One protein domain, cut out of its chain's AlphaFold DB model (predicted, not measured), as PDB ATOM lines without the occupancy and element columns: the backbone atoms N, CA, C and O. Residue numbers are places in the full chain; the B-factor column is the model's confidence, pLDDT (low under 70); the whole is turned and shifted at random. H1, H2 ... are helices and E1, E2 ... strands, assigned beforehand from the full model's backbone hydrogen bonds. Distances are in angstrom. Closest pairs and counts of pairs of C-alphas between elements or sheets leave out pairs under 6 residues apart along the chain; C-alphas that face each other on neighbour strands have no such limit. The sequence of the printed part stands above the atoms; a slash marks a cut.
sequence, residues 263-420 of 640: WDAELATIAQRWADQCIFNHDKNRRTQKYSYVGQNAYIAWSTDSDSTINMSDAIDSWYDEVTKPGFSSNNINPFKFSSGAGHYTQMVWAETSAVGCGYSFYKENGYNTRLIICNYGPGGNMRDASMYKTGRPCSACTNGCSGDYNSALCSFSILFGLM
ATOM      1  N   TRP A 263     136.623 148.522 117.625       54.91
ATOM      2  CA  TRP A 263     137.448 148.492 116.425       54.91
ATOM      3  C   TRP A 263     138.850 147.983 116.771       54.91
ATOM      4  O   TRP A 263     139.457 148.470 117.727       54.91
ATOM      5  N   ASP A 264     139.359 147.029 115.998       69.06
ATOM      6  CA  ASP A 264     140.688 146.445 116.172       69.06
ATOM      7  C   ASP A 264     141.464 146.555 114.855       69.06
ATOM      8  O   ASP A 264     141.026 146.079 113.804       69.06
ATOM      9  N   ALA A 265     142.587 147.274 114.911       48.56
ATOM     10  CA  ALA A 265     143.363 147.645 113.733       48.56
ATOM     11  C   ALA A 265     144.040 146.431 113.080       48.56
ATOM     12  O   ALA A 265     144.076 146.357 111.858       48.56
ATOM     13  N   GLU A 266     144.488 145.444 113.862       60.12
ATOM     14  CA  GLU A 266     145.106 144.226 113.326       60.12
ATOM     15  C   GLU A 266     144.079 143.409 112.525       60.12
ATOM     16  O   GLU A 266     144.344 143.005 111.390       60.12
ATOM     17  N   LEU A 267     142.861 143.247 113.062       66.00
ATOM     18  CA  LEU A 267     141.757 142.605 112.337       66.00
ATOM     19  C   LEU A 267     141.409 143.346 111.037       66.00
ATOM     20  O   LEU A 267     141.149 142.691 110.023       66.00
ATOM     21  N   ALA A 268     141.416 144.684 111.061       62.12
ATOM     22  CA  ALA A 268     141.114 145.526 109.905       62.12
ATOM     23  C   ALA A 268     142.186 145.419 108.821       62.12
ATOM     24  O   ALA A 268     141.848 145.254 107.654       62.12
ATOM     25  N   THR A 269     143.461 145.412 109.203       50.06
ATOM     26  CA  THR A 269     144.585 145.231 108.279       50.06
ATOM     27  C   THR A 269     144.529 143.869 107.593       50.06
ATOM     28  O   THR A 269     144.664 143.791 106.373       50.06
ATOM     29  N   ILE A 270     144.257 142.787 108.330       66.81
ATOM     30  CA  ILE A 270     144.093 141.450 107.730       66.81
ATOM     31  C   ILE A 270     142.890 141.431 106.776       66.81
ATOM     32  O   ILE A 270     142.952 140.835 105.702       66.81
ATOM     33  N   ALA A 271     141.793 142.096 107.144       77.75
ATOM     34  CA  ALA A 271     140.611 142.196 106.293       77.75
ATOM     35  C   ALA A 271     140.897 142.992 105.009       77.75
ATOM     36  O   ALA A 271     140.463 142.585 103.934       77.75
ATOM     37  N   GLN A 272     141.661 144.081 105.117       73.50
ATOM     38  CA  GLN A 272     142.078 144.922 103.998       73.50
ATOM     39  C   GLN A 272     142.974 144.155 103.028       73.50
ATOM     40  O   GLN A 272     142.642 144.085 101.851       73.50
ATOM     41  N   ARG A 273     144.003 143.457 103.527       64.19
ATOM     42  CA  ARG A 273     144.884 142.615 102.694       64.19
ATOM     43  C   ARG A 273     144.108 141.592 101.868       64.19
ATOM     44  O   ARG A 273     144.448 141.341 100.716       64.19
ATOM     45  N   TRP A 274     143.069 140.991 102.453       78.44
ATOM     46  CA  TRP A 274     142.210 140.049 101.737       78.44
ATOM     47  C   TRP A 274     141.305 140.747 100.715       78.44
ATOM     48  O   TRP A 274     141.150 140.257  99.597       78.44
ATOM     49  N   ALA A 275     140.739 141.903 101.072       75.94
ATOM     50  CA  ALA A 275     139.934 142.703 100.154       75.94
ATOM     51  C   ALA A 275     140.749 143.156  98.930       75.94
ATOM     52  O   ALA A 275     140.242 143.088  97.810       75.94
ATOM     53  N   ASP A 276     142.018 143.525  99.116       71.56
ATOM     54  CA  ASP A 276     142.929 143.970  98.050       71.56
ATOM     55  C   ASP A 276     143.173 142.897  96.979       71.56
ATOM     56  O   ASP A 276     143.448 143.219  95.826       71.56
ATOM     57  N   GLN A 277     142.990 141.614  97.314       78.06
ATOM     58  CA  GLN A 277     143.076 140.525  96.336       78.06
ATOM     59  C   GLN A 277     141.907 140.520  95.345       78.06
ATOM     60  O   GLN A 277     141.958 139.800  94.351       78.06
ATOM     61  N   CYS A 278     140.845 141.291  95.609       81.69
ATOM     62  CA  CYS A 278     139.620 141.310  94.807       81.69
ATOM     63  C   CYS A 278     138.953 139.920  94.717       81.69
ATOM     64  O   CYS A 278     138.327 139.573  93.718       81.69
ATOM     65  N   ILE A 279     139.097 139.101  95.768       80.50
ATOM     66  CA  ILE A 279     138.561 137.737  95.841       80.50
ATOM     67  C   ILE A 279     137.371 137.707  96.802       80.50
ATOM     68  O   ILE A 279     137.527 137.830  98.018       80.50
ATOM     69  N   PHE A 280     136.173 137.440  96.273       89.00
ATOM     70  CA  PHE A 280     134.995 137.153  97.094       89.00
ATOM     71  C   PHE A 280     135.030 135.716  97.628       89.00
ATOM     72  O   PHE A 280     134.404 134.798  97.097       89.00
ATOM     73  N   ASN A 281     135.828 135.507  98.669       84.38
ATOM     74  CA  ASN A 281     135.935 134.241  99.385       84.38
ATOM     75  C   ASN A 281     136.380 134.509 100.829       84.38
ATOM     76  O   ASN A 281     136.559 135.659 101.228       84.38
ATOM     77  N   HIS A 282     136.577 133.452 101.608       84.94
ATOM     78  CA  HIS A 282     137.110 133.534 102.955       84.94
ATOM     79  C   HIS A 282     138.612 133.252 102.991       84.94
ATOM     80  O   HIS A 282     139.071 132.226 102.487       84.94
ATOM     81  N   ASP A 283     139.361 134.118 103.671       78.25
ATOM     82  CA  ASP A 283     140.784 133.889 103.943       78.25
ATOM     83  C   ASP A 283     140.974 132.616 104.791       78.25
ATOM     84  O   ASP A 283     140.261 132.373 105.769       78.25
ATOM     85  N   LYS A 284     141.931 131.764 104.427       73.94
ATOM     86  CA  LYS A 284     142.208 130.525 105.161       73.94
ATOM     87  C   LYS A 284     142.968 130.765 106.471       73.94
ATOM     88  O   LYS A 284     142.874 129.914 107.357       73.94
ATOM     89  N   ASN A 285     143.688 131.882 106.627       70.12
ATOM     90  CA  ASN A 285     144.479 132.172 107.824       70.12
ATOM     91  C   ASN A 285     144.381 133.639 108.274       70.12
ATOM     92  O   ASN A 285     145.151 134.489 107.853       70.12
ATOM     93  N   ARG A 286     143.478 133.894 109.224       76.12
ATOM     94  CA  ARG A 286     143.191 135.235 109.766       76.12
ATOM     95  C   ARG A 286     143.556 135.392 111.238       76.12
ATOM     96  O   ARG A 286     143.023 136.267 111.910       76.12
ATOM     97  N   ARG A 287     144.336 134.458 111.782       64.00
ATOM     98  CA  ARG A 287     144.661 134.443 113.213       64.00
ATOM     99  C   ARG A 287     145.482 135.678 113.562       64.00
ATOM    100  O   ARG A 287     146.349 136.066 112.788       64.00
ATOM    101  N   THR A 288     145.229 136.234 114.738       55.81
ATOM    102  CA  THR A 288     146.026 137.329 115.294       55.81
ATOM    103  C   THR A 288     146.770 136.878 116.538       55.81
ATOM    104  O   THR A 288     146.492 135.798 117.074       55.81
ATOM    105  N   GLN A 289     147.673 137.719 117.048       46.84
ATOM    106  CA  GLN A 289     148.334 137.459 118.329       46.84
ATOM    107  C   GLN A 289     147.307 137.351 119.476       46.84
ATOM    108  O   GLN A 289     147.413 136.510 120.370       46.84
ATOM    109  N   LYS A 290     146.253 138.172 119.408       49.41
ATOM    110  CA  LYS A 290     145.173 138.259 120.401       49.41
ATOM    111  C   LYS A 290     144.055 137.227 120.203       49.41
ATOM    112  O   LYS A 290     143.399 136.843 121.173       49.41
ATOM    113  N   TYR A 291     143.815 136.780 118.970       67.31
ATOM    114  CA  TYR A 291     142.683 135.937 118.586       67.31
ATOM    115  C   TYR A 291     143.155 134.726 117.770       67.31
ATOM    116  O   TYR A 291     143.360 134.789 116.559       67.31
ATOM    117  N   SER A 292     143.252 133.573 118.434       72.88
ATOM    118  CA  SER A 292     143.632 132.295 117.810       72.88
ATOM    119  C   SER A 292     142.586 131.743 116.832       72.88
ATOM    120  O   SER A 292     142.895 130.889 115.997       72.88
ATOM    121  N   TYR A 293     141.351 132.236 116.912       81.88
ATOM    122  CA  TYR A 293     140.276 131.974 115.967       81.88
ATOM    123  C   TYR A 293     139.599 133.294 115.599       81.88
ATOM    124  O   TYR A 293     139.132 134.013 116.484       81.88
ATOM    125  N   VAL A 294     139.555 133.602 114.301       89.69
ATOM    126  CA  VAL A 294     139.015 134.853 113.752       89.69
ATOM    127  C   VAL A 294     137.928 134.542 112.732       89.69
ATOM    128  O   VAL A 294     138.147 133.845 111.729       89.69
ATOM    129  N   GLY A 295     136.743 135.067 113.020       93.12
ATOM    130  CA  GLY A 295     135.582 135.012 112.146       93.12
ATOM    131  C   GLY A 295     135.714 136.004 111.002       93.12
ATOM    132  O   GLY A 295     136.494 136.947 111.099       93.12
ATOM    133  N   GLN A 296     134.958 135.808 109.926       94.75
ATOM    134  CA  GLN A 296     134.961 136.739 108.804       94.75
ATOM    135  C   GLN A 296     133.599 136.785 108.127       94.75
ATOM    136  O   GLN A 296     133.035 135.738 107.815       94.75
ATOM    137  N   ASN A 297     133.138 137.997 107.836       96.19
ATOM    138  CA  ASN A 297     132.051 138.232 106.898       96.19
ATOM    139  C   ASN A 297     132.614 138.897 105.641       96.19
ATOM    140  O   ASN A 297     133.528 139.721 105.728       96.19
ATOM    141  N   ALA A 298     132.058 138.538 104.487       94.25
ATOM    142  CA  ALA A 298     132.373 139.153 103.207       94.25
ATOM    143  C   ALA A 298     131.081 139.659 102.561       94.25
ATOM    144  O   ALA A 298     130.024 139.035 102.676       94.25
ATOM    145  N   TYR A 299     131.160 140.798 101.892       94.50
ATOM    146  CA  TYR A 299     130.056 141.399 101.157       94.50
ATOM    147  C   TYR A 299     130.563 141.859  99.801       94.50
ATOM    148  O   TYR A 299     131.642 142.442  99.715       94.50
ATOM    149  N   ILE A 300     129.779 141.607  98.757       90.81
ATOM    150  CA  ILE A 300     130.091 142.054  97.406       90.81
ATOM    151  C   ILE A 300     128.870 142.691  96.755       90.81
ATOM    152  O   ILE A 300     127.757 142.173  96.861       90.81
ATOM    153  N   ALA A 301     129.091 143.810  96.074       88.12
ATOM    154  CA  ALA A 301     128.083 144.504  95.286       88.12
ATOM    155  C   ALA A 301     128.644 144.906  93.922       88.12
ATOM    156  O   ALA A 301     129.816 145.262  93.802       88.12
ATOM    157  N   TRP A 302     127.780 144.892  92.909       87.81
ATOM    158  CA  TRP A 302     128.108 145.211  91.520       87.81
ATOM    159  C   TRP A 302     127.239 146.375  91.057       87.81
ATOM    160  O   TRP A 302     126.037 146.391  91.327       87.81
ATOM    161  N   SER A 303     127.821 147.327  90.336       81.88
ATOM    162  CA  SER A 303     127.096 148.469  89.783       81.88
ATOM    163  C   SER A 303     127.594 148.828  88.387       81.88
ATOM    164  O   SER A 303     128.764 148.640  88.055       81.88
ATOM    165  N   THR A 304     126.702 149.368  87.560       81.75
ATOM    166  CA  THR A 304     127.061 150.049  86.307       81.75
ATOM    167  C   THR A 304     127.366 151.533  86.523       81.75
ATOM    168  O   THR A 304     127.899 152.183  85.625       81.75
ATOM    169  N   ASP A 305     127.054 152.068  87.707       72.00
ATOM    170  CA  ASP A 305     127.350 153.444  88.102       72.00
ATOM    171  C   ASP A 305     128.832 153.592  88.470       72.00
ATOM    172  O   ASP A 305     129.420 152.711  89.098       72.00
ATOM    173  N   SER A 306     129.423 154.719  88.080       61.66
ATOM    174  CA  SER A 306     130.781 155.154  88.414       61.66
ATOM    175  C   SER A 306     130.999 155.513  89.888       61.66
ATOM    176  O   SER A 306     132.138 155.754  90.282       61.66
ATOM    177  N   ASP A 307     129.938 155.572  90.694       61.25
ATOM    178  CA  ASP A 307     130.023 155.851  92.126       61.25
ATOM    179  C   ASP A 307     130.923 154.834  92.863       61.25
ATOM    180  O   ASP A 307     130.654 153.630  92.905       61.25
ATOM    181  N   SER A 308     131.999 155.332  93.473       56.47
ATOM    182  CA  SER A 308     132.967 154.564  94.259       56.47
ATOM    183  C   SER A 308     132.775 154.754  95.767       56.47
ATOM    184  O   SER A 308     133.725 154.619  96.534       56.47
ATOM    185  N   THR A 309     131.582 155.135  96.228       58.28
ATOM    186  CA  THR A 309     131.313 155.226  97.665       58.28
ATOM    187  C   THR A 309     131.068 153.842  98.275       58.28
ATOM    188  O   THR A 309     130.353 153.000  97.727       58.28
ATOM    189  N   ILE A 310     131.677 153.595  99.439       60.50
ATOM    190  CA  ILE A 310     131.324 152.457 100.292       60.50
ATOM    191  C   ILE A 310     130.205 152.871 101.213       60.50
ATOM    192  O   ILE A 310     130.347 153.801 102.010       60.50
ATOM    193  N   ASN A 311     129.132 152.096 101.160       72.31
ATOM    194  CA  ASN A 311     128.122 152.123 102.184       72.31
ATOM    195  C   ASN A 311     128.250 150.875 103.062       72.31
ATOM    196  O   ASN A 311     127.775 149.794 102.725       72.31
ATOM    197  N   MET A 312     128.916 151.033 104.203       75.75
ATOM    198  CA  MET A 312     129.078 149.947 105.170       75.75
ATOM    199  C   MET A 312     127.728 149.473 105.733       75.75
ATOM    200  O   MET A 312     127.625 148.320 106.144       75.75
ATOM    201  N   SER A 313     126.685 150.322 105.736       75.44
ATOM    202  CA  SER A 313     125.362 149.895 106.204       75.44
ATOM    203  C   SER A 313     124.781 148.796 105.326       75.44
ATOM    204  O   SER A 313     124.217 147.861 105.865       75.44
ATOM    205  N   ASP A 314     124.991 148.836 104.009       79.50
ATOM    206  CA  ASP A 314     124.421 147.835 103.097       79.50
ATOM    207  C   ASP A 314     125.003 146.439 103.360       79.50
ATOM    208  O   ASP A 314     124.280 145.444 103.337       79.50
ATOM    209  N   ALA A 315     126.300 146.365 103.674       86.38
ATOM    210  CA  ALA A 315     126.943 145.119 104.079       86.38
ATOM    211  C   ALA A 315     126.418 144.624 105.433       86.38
ATOM    212  O   ALA A 315     126.048 143.458 105.565       86.38
ATOM    213  N   ILE A 316     126.355 145.514 106.426       86.81
ATOM    214  CA  ILE A 316     125.894 145.200 107.785       86.81
ATOM    215  C   ILE A 316     124.431 144.748 107.781       86.81
ATOM    216  O   ILE A 316     124.122 143.716 108.373       86.81
ATOM    217  N   ASP A 317     123.555 145.477 107.098       87.00
ATOM    218  CA  ASP A 317     122.130 145.175 106.995       87.00
ATOM    219  C   ASP A 317     121.932 143.871 106.214       87.00
ATOM    220  O   ASP A 317     121.235 142.975 106.686       87.00
ATOM    221  N   SER A 318     122.648 143.674 105.098       87.31
ATOM    222  CA  SER A 318     122.599 142.416 104.341       87.31
ATOM    223  C   SER A 318     123.026 141.203 105.169       87.31
ATOM    224  O   SER A 318     122.469 140.119 104.984       87.31
ATOM    225  N   TRP A 319     124.037 141.343 106.028       94.06
ATOM    226  CA  TRP A 319     124.470 140.271 106.922       94.06
ATOM    227  C   TRP A 319     123.493 140.064 108.075       94.06
ATOM    228  O   TRP A 319     123.238 138.923 108.451       94.06
ATOM    229  N   TYR A 320     122.940 141.140 108.636       89.88
ATOM    230  CA  TYR A 320     122.009 141.070 109.757       89.88
ATOM    231  C   TYR A 320     120.665 140.456 109.346       89.88
ATOM    232  O   TYR A 320     120.144 139.576 110.035       89.88
ATOM    233  N   ASP A 321     120.138 140.861 108.192       88.56
ATOM    234  CA  ASP A 321     118.836 140.438 107.670       88.56
ATOM    235  C   ASP A 321     118.776 138.945 107.341       88.56
ATOM    236  O   ASP A 321     117.688 138.387 107.179       88.56
ATOM    237  N   GLU A 322     119.912 138.246 107.323       90.56
ATOM    238  CA  GLU A 322     119.936 136.791 107.225       90.56
ATOM    239  C   GLU A 322     119.125 136.092 108.324       90.56
ATOM    240  O   GLU A 322     118.607 134.999 108.092       90.56
ATOM    241  N   VAL A 323     118.940 136.729 109.487       87.00
ATOM    242  CA  VAL A 323     118.060 136.233 110.560       87.00
ATOM    243  C   VAL A 323     116.613 136.026 110.101       87.00
ATOM    244  O   VAL A 323     115.890 135.216 110.678       87.00
ATOM    245  N   THR A 324     116.184 136.752 109.067       83.56
ATOM    246  CA  THR A 324     114.825 136.680 108.516       83.56
ATOM    247  C   THR A 324     114.653 135.543 107.508       83.56
ATOM    248  O   THR A 324     113.521 135.215 107.141       83.56
ATOM    249  N   LYS A 325     115.750 134.915 107.056       77.38
ATOM    250  CA  LYS A 325     115.693 133.836 106.067       77.38
ATOM    251  C   LYS A 325     115.089 132.560 106.679       77.38
ATOM    252  O   LYS A 325     115.336 132.248 107.848       77.38
ATOM    253  N   PRO A 326     114.322 131.778 105.896       78.88
ATOM    254  CA  PRO A 326     113.766 130.511 106.359       78.88
ATOM    255  C   PRO A 326     114.857 129.569 106.881       78.88
ATOM    256  O   PRO A 326     115.876 129.369 106.226       78.88
ATOM    257  N   GLY A 327     114.625 128.955 108.043       76.69
ATOM    258  CA  GLY A 327     115.545 127.973 108.629       76.69
ATOM    259  C   GLY A 327     116.442 128.495 109.754       76.69
ATOM    260  O   GLY A 327     117.231 127.714 110.290       76.69
ATOM    261  N   PHE A 328     116.320 129.764 110.158       85.12
ATOM    262  CA  PHE A 328     116.899 130.267 111.407       85.12
ATOM    263  C   PHE A 328     115.808 130.501 112.464       85.12
ATOM    264  O   PHE A 328     114.743 131.038 112.175       85.12
ATOM    265  N   SER A 329     116.045 130.059 113.699       86.75
ATOM    266  CA  SER A 329     115.099 130.194 114.812       86.75
ATOM    267  C   SER A 329     115.825 130.254 116.157       86.75
ATOM    268  O   SER A 329     117.033 130.026 116.243       86.75
ATOM    269  N   SER A 330     115.085 130.470 117.246       84.56
ATOM    270  CA  SER A 330     115.646 130.427 118.604       84.56
ATOM    271  C   SER A 330     116.317 129.092 118.953       84.56
ATOM    272  O   SER A 330     117.233 129.057 119.773       84.56
ATOM    273  N   ASN A 331     115.921 127.997 118.296       87.69
ATOM    274  CA  ASN A 331     116.505 126.668 118.497       87.69
ATOM    275  C   ASN A 331     117.937 126.543 117.948       87.69
ATOM    276  O   ASN A 331     118.597 125.533 118.194       87.69
ATOM    277  N   ASN A 332     118.411 127.545 117.203       88.88
ATOM    278  CA  ASN A 332     119.764 127.611 116.662       88.88
ATOM    279  C   ASN A 332     120.756 128.318 117.599       88.88
ATOM    280  O   ASN A 332     121.936 128.364 117.272       88.88
ATOM    281  N   ILE A 333     120.307 128.884 118.729       85.25
ATOM    282  CA  ILE A 333     121.125 129.751 119.600       85.25
ATOM    283  C   ILE A 333     121.973 128.948 120.600       85.25
ATOM    284  O   ILE A 333     123.141 129.277 120.823       85.25
ATOM    285  N   ASN A 334     121.382 127.940 121.251       84.56
ATOM    286  CA  ASN A 334     122.031 127.169 122.313       84.56
ATOM    287  C   ASN A 334     121.429 125.746 122.445       84.56
ATOM    288  O   ASN A 334     120.271 125.634 122.857       84.56
ATOM    289  N   PRO A 335     122.185 124.672 122.141       84.31
ATOM    290  CA  PRO A 335     123.497 124.705 121.496       84.31
ATOM    291  C   PRO A 335     123.392 125.295 120.084       84.31
ATOM    292  O   PRO A 335     122.350 125.204 119.431       84.31
ATOM    293  N   PHE A 336     124.462 125.932 119.624       88.81
ATOM    294  CA  PHE A 336     124.506 126.588 118.331       88.81
ATOM    295  C   PHE A 336     124.378 125.559 117.211       88.81
ATOM    296  O   PHE A 336     125.197 124.643 117.087       88.81
ATOM    297  N   LYS A 337     123.362 125.746 116.367       87.81
ATOM    298  CA  LYS A 337     123.130 124.937 115.167       87.81
ATOM    299  C   LYS A 337     123.269 125.832 113.951       87.81
ATOM    300  O   LYS A 337     122.385 126.646 113.681       87.81
ATOM    301  N   PHE A 338     124.372 125.660 113.228       84.06
ATOM    302  CA  PHE A 338     124.633 126.407 112.005       84.06
ATOM    303  C   PHE A 338     123.485 126.220 111.006       84.06
ATOM    304  O   PHE A 338     123.085 125.089 110.725       84.06
ATOM    305  N   SER A 339     122.973 127.328 110.473       84.25
ATOM    306  CA  SER A 339     121.965 127.329 109.417       84.25
ATOM    307  C   SER A 339     122.570 127.938 108.160       84.25
ATOM    308  O   SER A 339     123.147 129.029 108.204       84.25
ATOM    309  N   SER A 340     122.481 127.206 107.049       79.00
ATOM    310  CA  SER A 340     122.998 127.673 105.766       79.00
ATOM    311  C   SER A 340     122.263 128.949 105.361       79.00
ATOM    312  O   SER A 340     121.040 128.951 105.254       79.00
ATOM    313  N   GLY A 341     123.010 130.037 105.168       82.19
ATOM    314  CA  GLY A 341     122.457 131.345 104.820       82.19
ATOM    315  C   GLY A 341     122.195 132.295 105.990       82.19
ATOM    316  O   GLY A 341     121.738 133.394 105.701       82.19
ATOM    317  N   ALA A 342     122.496 131.903 107.239       87.75
ATOM    318  CA  ALA A 342     122.462 132.767 108.433       87.75
ATOM    319  C   ALA A 342     123.837 132.990 109.093       87.75
ATOM    320  O   ALA A 342     123.923 133.531 110.194       87.75
ATOM    321  N   GLY A 343     124.913 132.534 108.445       88.38
ATOM    322  CA  GLY A 343     126.260 132.522 109.012       88.38
ATOM    323  C   GLY A 343     126.847 133.910 109.278       88.38
ATOM    324  O   GLY A 343     127.607 134.067 110.239       88.38
ATOM    325  N   HIS A 344     126.498 134.914 108.469       93.38
ATOM    326  CA  HIS A 344     126.989 136.276 108.663       93.38
ATOM    327  C   HIS A 344     126.290 136.938 109.848       93.38
ATOM    328  O   HIS A 344     126.964 137.529 110.697       93.38
ATOM    329  N   TYR A 345     124.968 136.761 109.957       93.00
ATOM    330  CA  TYR A 345     124.193 137.219 111.112       93.00
ATOM    331  C   TYR A 345     124.734 136.611 112.407       93.00
ATOM    332  O   TYR A 345     125.035 137.330 113.363       93.00
ATOM    333  N   THR A 346     124.912 135.288 112.440       92.19
ATOM    334  CA  THR A 346     125.344 134.588 113.657       92.19
ATOM    335  C   THR A 346     126.759 134.975 114.079       92.19
ATOM    336  O   THR A 346     127.042 135.005 115.276       92.19
ATOM    337  N   GLN A 347     127.628 135.348 113.133       93.75
ATOM    338  CA  GLN A 347     128.938 135.918 113.445       93.75
ATOM    339  C   GLN A 347     128.820 137.310 114.080       93.75
ATOM    340  O   GLN A 347     129.507 137.591 115.064       93.75
ATOM    341  N   MET A 348     127.960 138.180 113.550       91.00
ATOM    342  CA  MET A 348     127.806 139.545 114.067       91.00
ATOM    343  C   MET A 348     127.309 139.571 115.512       91.00
ATOM    344  O   MET A 348     127.778 140.381 116.309       91.00
ATOM    345  N   VAL A 349     126.370 138.687 115.855       89.44
ATOM    346  CA  VAL A 349     125.697 138.679 117.168       89.44
ATOM    347  C   VAL A 349     126.330 137.707 118.172       89.44
ATOM    348  O   VAL A 349     125.748 137.427 119.222       89.44
ATOM    349  N   TRP A 350     127.518 137.181 117.865       89.75
ATOM    350  CA  TRP A 350     128.218 136.235 118.727       89.75
ATOM    351  C   TRP A 350     128.734 136.925 119.999       89.75
ATOM    352  O   TRP A 350     129.597 137.798 119.940       89.75
ATOM    353  N   ALA A 351     128.232 136.527 121.170       82.50
ATOM    354  CA  ALA A 351     128.469 137.234 122.436       82.50
ATOM    355  C   ALA A 351     129.940 137.274 122.869       82.50
ATOM    356  O   ALA A 351     130.352 138.170 123.602       82.50
ATOM    357  N   GLU A 352     130.730 136.289 122.451       82.12
ATOM    358  CA  GLU A 352     132.150 136.210 122.793       82.12
ATOM    359  C   GLU A 352     133.023 137.114 121.915       82.12
ATOM    360  O   GLU A 352     134.127 137.459 122.330       82.12
ATOM    361  N   THR A 353     132.530 137.547 120.749       85.19
ATOM    362  CA  THR A 353     133.247 138.467 119.860       85.19
ATOM    363  C   THR A 353     133.372 139.840 120.521       85.19
ATOM    364  O   THR A 353     132.377 140.477 120.870       85.19
ATOM    365  N   SER A 354     134.610 140.301 120.708       75.00
ATOM    366  CA  SER A 354     134.943 141.543 121.422       75.00
ATOM    367  C   SER A 354     135.626 142.588 120.546       75.00
ATOM    368  O   SER A 354     135.861 143.710 120.994       75.00
ATOM    369  N   ALA A 355     135.924 142.251 119.296       74.31
ATOM    370  CA  ALA A 355     136.544 143.140 118.337       74.31
ATOM    371  C   ALA A 355     136.089 142.860 116.909       74.31
ATOM    372  O   ALA A 355     135.793 141.716 116.549       74.31
ATOM    373  N   VAL A 356     136.097 143.910 116.097       88.69
ATOM    374  CA  VAL A 356     135.884 143.847 114.654       88.69
ATOM    375  C   VAL A 356     136.861 144.782 113.950       88.69
ATOM    376  O   VAL A 356     137.157 145.869 114.441       88.69
ATOM    377  N   GLY A 357     137.345 144.373 112.788       82.50
ATOM    378  CA  GLY A 357     138.097 145.235 111.890       82.50
ATOM    379  C   GLY A 357     137.753 144.899 110.449       82.50
ATOM    380  O   GLY A 357     137.620 143.726 110.106       82.50
ATOM    381  N   CYS A 358     137.573 145.916 109.614       85.44
ATOM    382  CA  CYS A 358     137.129 145.748 108.234       85.44
ATOM    383  C   CYS A 358     138.078 146.412 107.240       85.44
ATOM    384  O   CYS A 358     138.694 147.428 107.556       85.44
ATOM    385  N   GLY A 359     138.113 145.866 106.031       77.38
ATOM    386  CA  GLY A 359     138.775 146.429 104.865       77.38
ATOM    387  C   GLY A 359     137.906 146.293 103.618       77.38
ATOM    388  O   GLY A 359     136.861 145.634 103.643       77.38
ATOM    389  N   TYR A 360     138.302 146.955 102.537       83.06
ATOM    390  CA  TYR A 360     137.494 147.045 101.326       83.06
ATOM    391  C   TYR A 360     138.326 147.183 100.056       83.06
ATOM    392  O   TYR A 360     139.432 147.703 100.087       83.06
ATOM    393  N   SER A 361     137.757 146.826  98.911       79.12
ATOM    394  CA  SER A 361     138.349 147.135  97.611       79.12
ATOM    395  C   SER A 361     137.300 147.551  96.589       79.12
ATOM    396  O   SER A 361     136.118 147.200  96.676       79.12
ATOM    397  N   PHE A 362     137.764 148.333  95.616       79.19
ATOM    398  CA  PHE A 362     137.007 148.739  94.443       79.19
ATOM    399  C   PHE A 362     137.758 148.292  93.207       79.19
ATOM    400  O   PHE A 362     138.915 148.661  93.015       79.19
ATOM    401  N   TYR A 363     137.101 147.523  92.355       79.06
ATOM    402  CA  TYR A 363     137.719 147.024  91.136       79.06
ATOM    403  C   TYR A 363     136.677 146.854  90.042       79.06
ATOM    404  O   TYR A 363     135.477 146.874  90.304       79.06
ATOM    405  N   LYS A 364     137.128 146.723  88.795       82.00
ATOM    406  CA  LYS A 364     136.243 146.367  87.686       82.00
ATOM    407  C   LYS A 364     136.335 144.881  87.416       82.00
ATOM    408  O   LYS A 364     137.420 144.371  87.161       82.00
ATOM    409  N   GLU A 365     135.193 144.214  87.393       80.94
ATOM    410  CA  GLU A 365     135.097 142.803  87.037       80.94
ATOM    411  C   GLU A 365     133.962 142.617  86.032       80.94
ATOM    412  O   GLU A 365     132.845 143.091  86.236       80.94
ATOM    413  N   ASN A 366     134.256 141.976  84.897       83.88
ATOM    414  CA  ASN A 366     133.282 141.709  83.829       83.88
ATOM    415  C   ASN A 366     132.502 142.952  83.342       83.88
ATOM    416  O   ASN A 366     131.342 142.852  82.947       83.88
ATOM    417  N   GLY A 367     133.136 144.130  83.366       82.44
ATOM    418  CA  GLY A 367     132.537 145.396  82.929       82.44
ATOM    419  C   GLY A 367     131.699 146.127  83.986       82.44
ATOM    420  O   GLY A 367     131.214 147.219  83.698       82.44
ATOM    421  N   TYR A 368     131.570 145.580  85.196       82.81
ATOM    422  CA  TYR A 368     130.883 146.212  86.325       82.81
ATOM    423  C   TYR A 368     131.884 146.808  87.313       82.81
ATOM    424  O   TYR A 368     132.990 146.292  87.472       82.81
ATOM    425  N   ASN A 369     131.489 147.888  87.987       83.25
ATOM    426  CA  ASN A 369     132.194 148.392  89.157       83.25
ATOM    427  C   ASN A 369     131.805 147.527  90.359       83.25
ATOM    428  O   ASN A 369     130.635 147.460  90.740       83.25
ATOM    429  N   THR A 370     132.795 146.864  90.933       83.06
ATOM    430  CA  THR A 370     132.657 145.919  92.031       83.06
ATOM    431  C   THR A 370     133.136 146.551  93.324       83.06
ATOM    432  O   THR A 370     134.198 147.175  93.370       83.06
ATOM    433  N   ARG A 371     132.353 146.372  94.386       83.69
ATOM    434  CA  ARG A 371     132.666 146.795  95.751       83.69
ATOM    435  C   ARG A 371     132.754 145.546  96.615       83.69
ATOM    436  O   ARG A 371     131.752 144.846  96.755       83.69
ATOM    437  N   LEU A 372     133.920 145.275  97.185       85.19
ATOM    438  CA  LEU A 372     134.146 144.150  98.089       85.19
ATOM    439  C   LEU A 372     134.445 144.690  99.486       85.19
ATOM    440  O   LEU A 372     135.291 145.562  99.644       85.19
ATOM    441  N   ILE A 373     133.753 144.173 100.496       91.38
ATOM    442  CA  ILE A 373     133.971 144.502 101.906       91.38
ATOM    443  C   ILE A 373     134.248 143.212 102.657       91.38
ATOM    444  O   ILE A 373     133.501 142.240 102.547       91.38
ATOM    445  N   ILE A 374     135.300 143.230 103.464       92.50
ATOM    446  CA  ILE A 374     135.708 142.130 104.327       92.50
ATOM    447  C   ILE A 374     135.726 142.649 105.761       92.50
ATOM    448  O   ILE A 374     136.315 143.691 106.028       92.50
ATOM    449  N   CYS A 375     135.110 141.932 106.695       94.69
ATOM    450  CA  CYS A 375     135.168 142.240 108.124       94.69
ATOM    451  C   CYS A 375     135.608 141.009 108.904       94.69
ATOM    452  O   CYS A 375     134.975 139.961 108.806       94.69
ATOM    453  N   ASN A 376     136.660 141.150 109.705       94.50
ATOM    454  CA  ASN A 376     137.193 140.122 110.587       94.50
ATOM    455  C   ASN A 376     136.750 140.361 112.034       94.50
ATOM    456  O   ASN A 376     136.731 141.499 112.502       94.50
ATOM    457  N   TYR A 377     136.433 139.283 112.751       93.00
ATOM    458  CA  TYR A 377     135.838 139.306 114.090       93.00
ATOM    459  C   TYR A 377     136.684 138.514 115.084       93.00
ATOM    460  O   TYR A 377     136.980 137.336 114.855       93.00
ATOM    461  N   GLY A 378     137.048 139.142 116.201       83.62
ATOM    462  CA  GLY A 378     137.939 138.579 117.210       83.62
ATOM    463  C   GLY A 378     137.325 138.576 118.614       83.62
ATOM    464  O   GLY A 378     136.931 139.632 119.108       83.62
ATOM    465  N   PRO A 379     137.253 137.427 119.306       85.94
ATOM    466  CA  PRO A 379     137.344 136.073 118.766       85.94
ATOM    467  C   PRO A 379     136.223 135.789 117.753       85.94
ATOM    468  O   PRO A 379     135.147 136.391 117.814       85.94
ATOM    469  N   GLY A 380     136.465 134.852 116.840       88.19
ATOM    470  CA  GLY A 380     135.478 134.389 115.867       88.19
ATOM    471  C   GLY A 380     134.296 133.650 116.500       88.19
ATOM    472  O   GLY A 380     134.420 133.039 117.564       88.19
ATOM    473  N   GLY A 381     133.148 133.708 115.828       88.62
ATOM    474  CA  GLY A 381     131.899 133.065 116.232       88.62
ATOM    475  C   GLY A 381     131.597 131.795 115.436       88.62
ATOM    476  O   GLY A 381     132.484 131.185 114.854       88.62
ATOM    477  N   ASN A 382     130.331 131.379 115.398       90.06
ATOM    478  CA  ASN A 382     129.855 130.220 114.624       90.06
ATOM    479  C   ASN A 382     130.460 128.863 115.034       90.06
ATOM    480  O   ASN A 382     130.535 127.930 114.230       90.06
ATOM    481  N   MET A 383     130.862 128.722 116.297       84.88
ATOM    482  CA  MET A 383     131.409 127.472 116.825       84.88
ATOM    483  C   MET A 383     130.288 126.456 117.073       84.88
ATOM    484  O   MET A 383     129.348 126.740 117.817       84.88
ATOM    485  N   ARG A 384     130.380 125.265 116.459       77.38
ATOM    486  CA  ARG A 384     129.415 124.170 116.675       77.38
ATOM    487  C   ARG A 384     129.349 123.800 118.152       77.38
ATOM    488  O   ARG A 384     130.371 123.805 118.831       77.38
ATOM    489  N   ASP A 385     128.140 123.515 118.626       74.50
ATOM    490  CA  ASP A 385     127.848 123.078 119.998       74.50
ATOM    491  C   ASP A 385     128.194 124.094 121.108       74.50
ATOM    492  O   ASP A 385     127.892 123.860 122.278       74.50
ATOM    493  N   ALA A 386     128.742 125.264 120.758       83.88
ATOM    494  CA  ALA A 386     128.859 126.416 121.647       83.88
ATOM    495  C   ALA A 386     127.518 127.164 121.753       83.88
ATOM    496  O   ALA A 386     126.550 126.835 121.080       83.88
ATOM    497  N   SER A 387     127.439 128.200 122.583       83.25
ATOM    498  CA  SER A 387     126.270 129.082 122.640       83.25
ATOM    499  C   SER A 387     126.589 130.394 121.929       83.25
ATOM    500  O   SER A 387     127.601 131.018 122.241       83.25
ATOM    501  N   MET A 388     125.727 130.822 121.000       85.56
ATOM    502  CA  MET A 388     125.895 132.105 120.304       85.56
ATOM    503  C   MET A 388     125.801 133.279 121.284       85.56
ATOM    504  O   MET A 388     126.617 134.195 121.255       85.56
ATOM    505  N   TYR A 389     124.826 133.218 122.191       86.06
ATOM    506  CA  TYR A 389     124.704 134.075 123.363       86.06
ATOM    507  C   TYR A 389     123.823 133.392 124.413       86.06
ATOM    508  O   TYR A 389     123.035 132.495 124.107       86.06
ATOM    509  N   LYS A 390     123.913 133.850 125.666       82.69
ATOM    510  CA  LYS A 390     123.059 133.351 126.750       82.69
ATOM    511  C   LYS A 390     121.659 133.952 126.656       82.69
ATOM    512  O   LYS A 390     121.504 135.171 126.694       82.69
ATOM    513  N   THR A 391     120.642 133.100 126.587       81.56
ATOM    514  CA  THR A 391     119.235 133.517 126.602       81.56
ATOM    515  C   THR A 391     118.861 134.068 127.977       81.56
ATOM    516  O   THR A 391     119.113 133.427 128.997       81.56
ATOM    517  N   GLY A 392     118.248 135.248 128.026       79.12
ATOM    518  CA  GLY A 392     117.868 135.883 129.285       79.12
ATOM    519  C   GLY A 392     117.495 137.348 129.112       79.12
ATOM    520  O   GLY A 392     117.351 137.839 127.992       79.12
ATOM    521  N   ARG A 393     117.340 138.057 130.236       75.50
ATOM    522  CA  ARG A 393     117.196 139.517 130.209       75.50
ATOM    523  C   ARG A 393     118.491 140.136 129.661       75.50
ATOM    524  O   ARG A 393     119.564 139.605 129.955       75.50
ATOM    525  N   PRO A 394     118.427 141.244 128.899       71.88
ATOM    526  CA  PRO A 394     119.626 141.853 128.341       71.88
ATOM    527  C   PRO A 394     120.687 142.099 129.416       71.88
ATOM    528  O   PRO A 394     120.374 142.550 130.518       71.88
ATOM    529  N   CYS A 395     121.921 141.699 129.101       67.31
ATOM    530  CA  CYS A 395     123.107 141.796 129.950       67.31
ATOM    531  C   CYS A 395     122.991 141.256 131.394       67.31
ATOM    532  O   CYS A 395     123.876 141.488 132.219       67.31
ATOM    533  N   SER A 396     121.993 140.406 131.681       77.50
ATOM    534  CA  SER A 396     121.850 139.720 132.978       77.50
ATOM    535  C   SER A 396     122.982 138.739 133.286       77.50
ATOM    536  O   SER A 396     123.112 138.282 134.416       77.50
ATOM    537  N   ALA A 397     123.773 138.380 132.274       73.62
ATOM    538  CA  ALA A 397     124.926 137.496 132.387       73.62
ATOM    539  C   ALA A 397     126.274 138.228 132.239       73.62
ATOM    540  O   ALA A 397     127.311 137.570 132.153       73.62
ATOM    541  N   CYS A 398     126.276 139.564 132.188       68.12
ATOM    542  CA  CYS A 398     127.496 140.357 132.081       68.12
ATOM    543  C   CYS A 398     128.146 140.542 133.450       68.12
ATOM    544  O   CYS A 398     127.498 140.968 134.403       68.12
ATOM    545  N   THR A 399     129.450 140.298 133.528       64.62
ATOM    546  CA  THR A 399     130.246 140.466 134.756       64.62
ATOM    547  C   THR A 399     130.291 141.913 135.243       64.62
ATOM    548  O   THR A 399     130.321 142.154 136.443       64.62
ATOM    549  N   ASN A 400     130.241 142.872 134.317       60.62
ATOM    550  CA  ASN A 400     130.328 144.306 134.596       60.62
ATOM    551  C   ASN A 400     128.978 145.027 134.418       60.62
ATOM    552  O   ASN A 400     128.933 146.248 134.312       60.62
ATOM    553  N   GLY A 401     127.864 144.292 134.358       67.62
ATOM    554  CA  GLY A 401     126.533 144.865 134.139       67.62
ATOM    555  C   GLY A 401     126.280 145.322 132.694       67.62
ATOM    556  O   GLY A 401     126.978 144.900 131.775       67.62
ATOM    557  N   CYS A 402     125.254 146.151 132.485       58.59
ATOM    558  CA  CYS A 402     124.819 146.651 131.178       58.59
ATOM    559  C   CYS A 402     125.465 147.988 130.792       58.59
ATOM    560  O   CYS A 402     125.629 148.871 131.631       58.59
ATOM    561  N   SER A 403     125.782 148.156 129.510       58.19
ATOM    562  CA  SER A 403     126.232 149.412 128.914       58.19
ATOM    563  C   SER A 403     125.177 150.513 129.082       58.19
ATOM    564  O   SER A 403     123.972 150.264 129.035       58.19
ATOM    565  N   GLY A 404     125.625 151.753 129.283       47.34
ATOM    566  CA  GLY A 404     124.747 152.930 129.282       47.34
ATOM    567  C   GLY A 404     124.304 153.353 127.873       47.34
ATOM    568  O   GLY A 404     123.333 154.094 127.732       47.34
ATOM    569  N   ASP A 405     124.988 152.864 126.838       44.56
ATOM    570  CA  ASP A 405     124.642 153.060 125.432       44.56
ATOM    571  C   ASP A 405     123.852 151.846 124.889       44.56
ATOM    572  O   ASP A 405     123.783 150.791 125.521       44.56
ATOM    573  N   TYR A 406     123.210 151.990 123.722       49.78
ATOM    574  CA  TYR A 406     122.444 150.915 123.058       49.78
ATOM    575  C   TYR A 406     121.304 150.315 123.909       49.78
ATOM    576  O   TYR A 406     121.165 149.100 124.032       49.78
ATOM    577  N   ASN A 407     120.474 151.178 124.510       50.59
ATOM    578  CA  ASN A 407     119.304 150.802 125.325       50.59
ATOM    579  C   ASN A 407     119.609 149.853 126.498       50.59
ATOM    580  O   ASN A 407     118.710 149.155 126.963       50.59
ATOM    581  N   SER A 408     120.857 149.822 126.973       60.75
ATOM    582  CA  SER A 408     121.286 148.912 128.037       60.75
ATOM    583  C   SER A 408     121.068 147.442 127.704       60.75
ATOM    584  O   SER A 408     120.675 146.659 128.562       60.75
ATOM    585  N   ALA A 409     121.328 147.076 126.445       62.09
ATOM    586  CA  ALA A 409     121.203 145.703 125.969       62.09
ATOM    587  C   ALA A 409     122.541 144.944 125.845       62.09
ATOM    588  O   ALA A 409     122.534 143.723 125.697       62.09
ATOM    589  N   LEU A 410     123.679 145.645 125.928       72.19
ATOM    590  CA  LEU A 410     125.037 145.092 125.792       72.19
ATOM    591  C   LEU A 410     125.802 145.133 127.122       72.19
ATOM    592  O   LEU A 410     125.438 145.905 128.003       72.19
ATOM    593  N   CYS A 411     126.867 144.340 127.282       68.19
ATOM    594  CA  CYS A 411     127.696 144.361 128.495       68.19
ATOM    595  C   CYS A 411     128.453 145.695 128.674       68.19
ATOM    596  O   CYS A 411     128.864 146.321 127.701       68.19
ATOM    597  N   SER A 412     128.645 146.121 129.926       57.38
ATOM    598  CA  SER A 412     129.363 147.343 130.320       57.38
ATOM    599  C   SER A 412     130.871 147.105 130.524       57.38
ATOM    600  O   SER A 412     131.323 145.971 130.710       57.38
ATOM    601  N   PHE A 413     131.660 148.181 130.485       54.75
ATOM    602  CA  PHE A 413     133.107 148.179 130.686       54.75
ATOM    603  C   PHE A 413     133.459 148.593 132.127       54.75
ATOM    604  O   PHE A 413     133.114 149.696 132.540       54.75
ATOM    605  N   SER A 414     134.178 147.748 132.880       41.03
ATOM    606  CA  SER A 414     134.783 148.133 134.167       41.03
ATOM    607  C   SER A 414     136.279 148.367 133.981       41.03
ATOM    608  O   SER A 414     137.022 147.430 133.695       41.03
ATOM    609  N   ILE A 415     136.731 149.606 134.187       39.50
ATOM    610  CA  ILE A 415     138.148 149.915 134.402       39.50
ATOM    611  C   ILE A 415     138.484 149.444 135.818       39.50
ATOM    612  O   ILE A 415     137.901 149.931 136.785       39.50
ATOM    613  N   LEU A 416     139.416 148.501 135.943       31.22
ATOM    614  CA  LEU A 416     140.065 148.174 137.211       31.22
ATOM    615  C   LEU A 416     140.803 149.421 137.730       31.22
ATOM    616  O   LEU A 416     141.959 149.654 137.399       31.22
ATOM    617  N   PHE A 417     140.136 150.228 138.553       35.53
ATOM    618  CA  PHE A 417     140.816 150.967 139.612       35.53
ATOM    619  C   PHE A 417     141.109 149.943 140.715       35.53
ATOM    620  O   PHE A 417     140.192 149.413 141.341       35.53
ATOM    621  N   GLY A 418     142.381 149.587 140.891       28.31
ATOM    622  CA  GLY A 418     142.810 148.657 141.930       28.31
ATOM    623  C   GLY A 418     142.532 149.199 143.337       28.31
ATOM    624  O   GLY A 418     142.982 150.285 143.676       28.31
ATOM    625  N   LEU A 419     141.812 148.386 144.118       34.41
ATOM    626  CA  LEU A 419     141.759 148.297 145.587       34.41
ATOM    627  C   LEU A 419     141.477 149.571 146.411       34.41
ATOM    628  O   LEU A 419     142.384 150.309 146.768       34.41
ATOM    629  N   MET A 420     140.235 149.689 146.899       29.86
ATOM    630  CA  MET A 420     139.929 149.696 148.342       29.86
ATOM    631  C   MET A 420     138.427 149.429 148.583       29.86
ATOM    632  O   MET A 420     137.550 149.988 147.934       29.86
TER     633      MET A 420
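What this domain is: This is residues 263 to 420 of the 640 residues of the protein "Cysteine-rich venom protein" of Strigamia maritima (UniProt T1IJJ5). Amid little regular structure, H1 covers one face of a twisted three-stranded slab, H2 and H3 the other, while residues 379 to 420 trail away. The printed part has 158 residues, and the named elements, H1 E1 H2 H3 E2 E3 along the chain, hold only 62 of them, with a mixed class of helices and strands; the antiparallel sheet runs E1 E3 E2. It is compact, radius of gyration of the C-alphas 17.5 A, spanning 63 by 40 by 30 A.

How they stand to each other: From H1, residues 265 to 276, look to E2, residues 355 to 365: C-alphas 268 and 357 are closest, 3.6 A. E2 and E3, residues 368 to 378, form a hairpin; find N 359 and O 374 2.8 A apart. E1, residues 295 to 303, neighbours E3, N 297 and O 375 at 2.9 A. H2, residues 312 to 324, touches H3, residues 343 to 348, closest at C-alphas 320 and 345, 4.6 A. O i to N i+4 pairs are within hydrogen-bond range throughout H1 and H3, 6 of 9 in H2.

Where its parts are: Find H1's C-alpha 265 at (143.363, 147.645, 113.733) and E3's C-alpha 378 at (137.939, 138.579, 117.210).

The domain as a whole: The printed part has no cut; 42 residues have pLDDT under 70.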